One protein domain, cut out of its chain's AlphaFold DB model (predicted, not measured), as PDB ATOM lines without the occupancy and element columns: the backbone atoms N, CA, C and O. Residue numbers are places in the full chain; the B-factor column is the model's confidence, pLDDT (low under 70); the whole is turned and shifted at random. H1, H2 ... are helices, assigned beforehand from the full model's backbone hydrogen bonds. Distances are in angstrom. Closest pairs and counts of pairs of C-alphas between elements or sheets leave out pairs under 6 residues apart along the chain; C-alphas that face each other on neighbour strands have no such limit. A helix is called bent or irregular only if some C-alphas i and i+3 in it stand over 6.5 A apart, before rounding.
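What this domain is: This is residues 98 to 139 of the 288 residues of an uncharacterized protein of Chthoniobacterales bacterium (UniProt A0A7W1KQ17). One long, straight helix, H2, makes a slender rod, and at the end where H2 begins, a single short helical turn, H1, sits off to one side on a link that folds round between the two. Nothing packs along the length of H2, which makes the longest axis. The printed part has 42 residues with two named helices, H1 and then H2 along the chain, and no named strand. The class is all helix. The whole is extended, with a radius of gyration of the C-alphas of 17.8 A and spans of 56 by 11 by 5 A.

Where its parts are: H1 runs from Arg 98 to Met 101, four residues, and begins at C-alpha 98 at (-24.520, 16.853, 179.711). Residues 102 to 105 form the link. H2 runs from Gly 106 to Ser 138, 33 residues, and measures 46.9 A from first to last C-alpha. Its C-alpha 106 is at (-26.461, 9.347, 182.081) and its C-alpha 138 at (-61.335, -9.738, 157.181). Arg 139 follows H2 as the last printed residue.

How they stand to each other: H1 and H2 meet only through their link, a tight one of 4 residues. Residues 99 to 105, of which 99 to 101 belong to H1, stand free. Residues 107 to 139, of which 107 to 138 belong to H2, stand free as well. Neither helix is bent. In H2 every O i to N i+4 pair is within hydrogen-bond range; H1 is too short for such a pair, and its one O i to N i+3 pair is within range.

The domain as a whole: The two C-alphas farthest apart, those of Asp 99 and Arg 139, are 55.9 A apart. The printed part has no cut and no long link. The mean pLDDT of the printed part is 70.9. It is under 70 at 20 residues: residue 98, residues 100 to 112 and residues 134 to 139.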
ATOM      1  N   ARG A  98     -25.547  17.826 179.309       64.25
ATOM      2  CA  ARG A  98     -24.520  16.853 179.711       64.25
ATOM      3  C   ARG A  98     -23.676  17.351 180.893       64.25
ATOM      4  O   ARG A  98     -23.516  16.617 181.865       64.25
ATOM      5  N   ASP A  99     -23.226  18.601 180.854       71.12
ATOM      6  CA  ASP A  99     -22.421  19.242 181.903       71.12
ATOM      7  C   ASP A  99     -23.236  19.503 183.178       71.12
ATOM      8  O   ASP A  99     -22.726  19.364 184.289       71.12
ATOM      9  N   GLN A 100     -24.520  19.850 183.036       59.25
ATOM     10  CA  GLN A 100     -25.416  20.114 184.165       59.25
ATOM     11  C   GLN A 100     -25.904  18.821 184.841       59.25
ATOM     12  O   GLN A 100     -26.223  18.842 186.030       59.25
ATOM     13  N   MET A 101     -25.942  17.695 184.116       56.75
ATOM     14  CA  MET A 101     -26.335  16.398 184.676       56.75
ATOM     15  C   MET A 101     -25.169  15.580 185.240       56.75
ATOM     16  O   MET A 101     -25.396  14.829 186.192       56.75
ATOM     17  N   GLY A 102     -23.943  15.737 184.726       58.56
ATOM     18  CA  GLY A 102     -22.768  14.968 185.150       58.56
ATOM     19  C   GLY A 102     -22.934  13.438 185.031       58.56
ATOM     20  O   GLY A 102     -24.035  12.897 184.911       58.56
ATOM     21  N   ASP A 103     -21.829  12.696 185.129       59.97
ATOM     22  CA  ASP A 103     -21.761  11.230 184.923       59.97
ATOM     23  C   ASP A 103     -22.626  10.367 185.875       59.97
ATOM     24  O   ASP A 103     -22.579   9.139 185.836       59.97
ATOM     25  N   ARG A 104     -23.446  10.970 186.747       52.34
ATOM     26  CA  ARG A 104     -24.334  10.254 187.679       52.34
ATOM     27  C   ARG A 104     -25.765  10.059 187.174       52.34
ATOM     28  O   ARG A 104     -26.463   9.220 187.737       52.34
ATOM     29  N   GLN A 105     -26.206  10.782 186.138       51.28
ATOM     30  CA  GLN A 105     -27.564  10.636 185.576       51.28
ATOM     31  C   GLN A 105     -27.615   9.981 184.186       51.28
ATOM     32  O   GLN A 105     -28.662   9.439 183.833       51.28
ATOM     33  N   GLY A 106     -26.507   9.931 183.435       53.78
ATOM     34  CA  GLY A 106     -26.461   9.347 182.081       53.78
ATOM     35  C   GLY A 106     -26.967   7.899 182.013       53.78
ATOM     36  O   GLY A 106     -27.887   7.601 181.259       53.78
ATOM     37  N   GLY A 107     -26.498   7.022 182.910       59.81
ATOM     38  CA  GLY A 107     -26.935   5.617 182.935       59.81
ATOM     39  C   GLY A 107     -28.412   5.405 183.312       59.81
ATOM     40  O   GLY A 107     -29.027   4.411 182.917       59.81
ATOM     41  N   MET A 108     -29.023   6.340 184.050       59.31
ATOM     42  CA  MET A 108     -30.456   6.278 184.376       59.31
ATOM     43  C   MET A 108     -31.319   6.716 183.188       59.31
ATOM     44  O   MET A 108     -32.392   6.159 182.969       59.31
ATOM     45  N   ILE A 109     -30.841   7.676 182.395       59.59
ATOM     46  CA  ILE A 109     -31.529   8.142 181.189       59.59
ATOM     47  C   ILE A 109     -31.396   7.097 180.079       59.59
ATOM     48  O   ILE A 109     -32.399   6.748 179.464       59.59
ATOM     49  N   ASP A 110     -30.214   6.508 179.893       61.31
ATOM     50  CA  ASP A 110     -29.996   5.447 178.902       61.31
ATOM     51  C   ASP A 110     -30.845   4.205 179.198       61.31
ATOM     52  O   ASP A 110     -31.457   3.632 178.295       61.31
ATOM     53  N   SER A 111     -30.967   3.819 180.473       66.56
ATOM     54  CA  SER A 111     -31.838   2.709 180.881       66.56
ATOM     55  C   SER A 111     -33.328   3.046 180.762       66.56
ATOM     56  O   SER A 111     -34.108   2.196 180.325       66.56
ATOM     57  N   ALA A 112     -33.741   4.279 181.067       69.38
ATOM     58  CA  ALA A 112     -35.116   4.731 180.854       69.38
ATOM     59  C   ALA A 112     -35.486   4.758 179.361       69.38
ATOM     60  O   ALA A 112     -36.554   4.280 178.980       69.38
ATOM     61  N   VAL A 113     -34.587   5.245 178.503       77.88
ATOM     62  CA  VAL A 113     -34.774   5.281 177.044       77.88
ATOM     63  C   VAL A 113     -34.766   3.869 176.453       77.88
ATOM     64  O   VAL A 113     -35.600   3.559 175.600       77.88
ATOM     65  N   ALA A 114     -33.886   2.981 176.923       76.25
ATOM     66  CA  ALA A 114     -33.858   1.582 176.504       76.25
ATOM     67  C   ALA A 114     -35.155   0.844 176.875       76.25
ATOM     68  O   ALA A 114     -35.725   0.131 176.044       76.25
ATOM     69  N   ASN A 115     -35.669   1.059 178.089       80.19
ATOM     70  CA  ASN A 115     -36.941   0.486 178.525       80.19
ATOM     71  C   ASN A 115     -38.123   1.055 177.730       80.19
ATOM     72  O   ASN A 115     -38.943   0.282 177.239       80.19
ATOM     73  N   ALA A 116     -38.161   2.371 177.500       78.06
ATOM     74  CA  ALA A 116     -39.195   3.008 176.685       78.06
ATOM     75  C   ALA A 116     -39.201   2.480 175.238       78.06
ATOM     76  O   ALA A 116     -40.259   2.190 174.684       78.06
ATOM     77  N   ARG A 117     -38.024   2.274 174.628       78.56
ATOM     78  CA  ARG A 117     -37.905   1.646 173.299       78.56
ATOM     79  C   ARG A 117     -38.384   0.195 173.302       78.56
ATOM     80  O   ARG A 117     -39.039  -0.226 172.351       78.56
ATOM     81  N   LYS A 118     -38.083  -0.569 174.355       82.25
ATOM     82  CA  LYS A 118     -38.522  -1.965 174.496       82.25
ATOM     83  C   LYS A 118     -40.041  -2.071 174.640       82.25
ATOM     84  O   LYS A 118     -40.646  -2.937 174.014       82.25
ATOM     85  N   GLU A 119     -40.659  -1.190 175.419       85.75
ATOM     86  CA  GLU A 119     -42.118  -1.118 175.544       85.75
ATOM     87  C   GLU A 119     -42.777  -0.657 174.244       85.75
ATOM     88  O   GLU A 119     -43.755  -1.259 173.811       85.75
ATOM     89  N   ALA A 120     -42.198   0.334 173.562       80.50
ATOM     90  CA  ALA A 120     -42.691   0.782 172.264       80.50
ATOM     91  C   ALA A 120     -42.628  -0.327 171.199       80.50
ATOM     92  O   ALA A 120     -43.555  -0.449 170.399       80.50
ATOM     93  N   ARG A 121     -41.570  -1.155 171.198       84.50
ATOM     94  CA  ARG A 121     -41.469  -2.335 170.321       84.50
ATOM     95  C   ARG A 121     -42.561  -3.355 170.632       84.50
ATOM     96  O   ARG A 121     -43.316  -3.695 169.732       84.50
ATOM     97  N   LYS A 122     -42.741  -3.730 171.903       87.75
ATOM     98  CA  LYS A 122     -43.820  -4.648 172.313       87.75
ATOM     99  C   LYS A 122     -45.205  -4.141 171.916       87.75
ATOM    100  O   LYS A 122     -45.990  -4.893 171.353       87.75
ATOM    101  N   ALA A 123     -45.485  -2.860 172.152       84.88
ATOM    102  CA  ALA A 123     -46.756  -2.257 171.768       84.88
ATOM    103  C   ALA A 123     -46.959  -2.279 170.243       84.88
ATOM    104  O   ALA A 123     -48.059  -2.555 169.770       84.88
ATOM    105  N   ARG A 124     -45.905  -2.023 169.457       78.75
ATOM    106  CA  ARG A 124     -45.960  -2.138 167.991       78.75
ATOM    107  C   ARG A 124     -46.191  -3.575 167.529       78.75
ATOM    108  O   ARG A 124     -47.006  -3.771 166.633       78.75
ATOM    109  N   ASP A 125     -45.535  -4.552 168.144       84.12
ATOM    110  CA  ASP A 125     -45.687  -5.969 167.800       84.12
ATOM    111  C   ASP A 125     -47.094  -6.481 168.138       84.12
ATOM    112  O   ASP A 125     -47.712  -7.180 167.336       84.12
ATOM    113  N   GLU A 126     -47.656  -6.065 169.276       87.69
ATOM    114  CA  GLU A 126     -49.044  -6.359 169.649       87.69
ATOM    115  C   GLU A 126     -50.043  -5.731 168.671       87.69
ATOM    116  O   GLU A 126     -50.982  -6.399 168.234       87.69
ATOM    117  N   ILE A 127     -49.826  -4.475 168.270       82.50
ATOM    118  CA  ILE A 127     -50.661  -3.808 167.261       82.50
ATOM    119  C   ILE A 127     -50.556  -4.528 165.916       82.50
ATOM    120  O   ILE A 127     -51.578  -4.752 165.271       82.50
ATOM    121  N   ARG A 128     -49.345  -4.912 165.494       85.12
ATOM    122  CA  ARG A 128     -49.119  -5.654 164.250       85.12
ATOM    123  C   ARG A 128     -49.848  -6.994 164.283       85.12
ATOM    124  O   ARG A 128     -50.593  -7.287 163.354       85.12
ATOM    125  N   ARG A 129     -49.711  -7.759 165.367       84.00
ATOM    126  CA  ARG A 129     -50.379  -9.054 165.529       84.00
ATOM    127  C   ARG A 129     -51.903  -8.912 165.562       84.00
ATOM    128  O   ARG A 129     -52.594  -9.656 164.877       84.00
ATOM    129  N   ALA A 130     -52.436  -7.923 166.278       78.88
ATOM    130  CA  ALA A 130     -53.873  -7.646 166.300       78.88
ATOM    131  C   ALA A 130     -54.400  -7.196 164.924       78.88
ATOM    132  O   ALA A 130     -55.492  -7.589 164.513       78.88
ATOM    133  N   ALA A 131     -53.628  -6.397 164.186       71.44
ATOM    134  CA  ALA A 131     -53.964  -5.993 162.825       71.44
ATOM    135  C   ALA A 131     -53.929  -7.181 161.854       71.44
ATOM    136  O   ALA A 131     -54.765  -7.258 160.957       71.44
ATOM    137  N   GLU A 132     -53.001  -8.114 162.037       73.06
ATOM    138  CA  GLU A 132     -52.891  -9.336 161.243       73.06
ATOM    139  C   GLU A 132     -54.023 -10.325 161.549       73.06
ATOM    140  O   GLU A 132     -54.659 -10.827 160.624       73.06
ATOM    141  N   GLU A 133     -54.377 -10.513 162.823       74.62
ATOM    142  CA  GLU A 133     -55.566 -11.265 163.244       74.62
ATOM    143  C   GLU A 133     -56.847 -10.637 162.656       74.62
ATOM    144  O   GLU A 133     -57.687 -11.340 162.085       74.62
ATOM    145  N   ALA A 134     -56.975  -9.306 162.695       68.50
ATOM    146  CA  ALA A 134     -58.095  -8.589 162.090       68.50
ATOM    147  C   ALA A 134     -58.114  -8.705 160.556       68.50
ATOM    148  O   ALA A 134     -59.187  -8.843 159.965       68.50
ATOM    149  N   ARG A 135     -56.951  -8.681 159.893       64.88
ATOM    150  CA  ARG A 135     -56.824  -8.872 158.439       64.88
ATOM    151  C   ARG A 135     -57.155 -10.299 158.024       64.88
ATOM    152  O   ARG A 135     -57.893 -10.467 157.060       64.88
ATOM    153  N   ASN A 136     -56.706 -11.312 158.759       66.31
ATOM    154  CA  ASN A 136     -57.083 -12.703 158.501       66.31
ATOM    155  C   ASN A 136     -58.579 -12.942 158.751       66.31
ATOM    156  O   ASN A 136     -59.226 -13.610 157.946       66.31
ATOM    157  N   ALA A 137     -59.169 -12.323 159.778       62.09
ATOM    158  CA  ALA A 137     -60.622 -12.335 159.964       62.09
ATOM    159  C   ALA A 137     -61.370 -11.605 158.826       62.09
ATOM    160  O   ALA A 137     -62.477 -11.996 158.451       62.09
ATOM    161  N   SER A 138     -60.757 -10.562 158.253       56.56
ATOM    162  CA  SER A 138     -61.335  -9.738 157.181       56.56
ATOM    163  C   SER A 138     -61.089 -10.276 155.767       56.56
ATOM    164  O   SER A 138     -61.830  -9.903 154.862       56.56
ATOM    165  N   ARG A 139     -60.120 -11.183 155.555       60.00
ATOM    166  CA  ARG A 139     -59.835 -11.837 154.254       60.00
ATOM    167  C   ARG A 139     -61.062 -12.539 153.667       60.00
ATOM    168  O   ARG A 139     -61.173 -12.700 152.459       60.00
TER     169      ARG A 139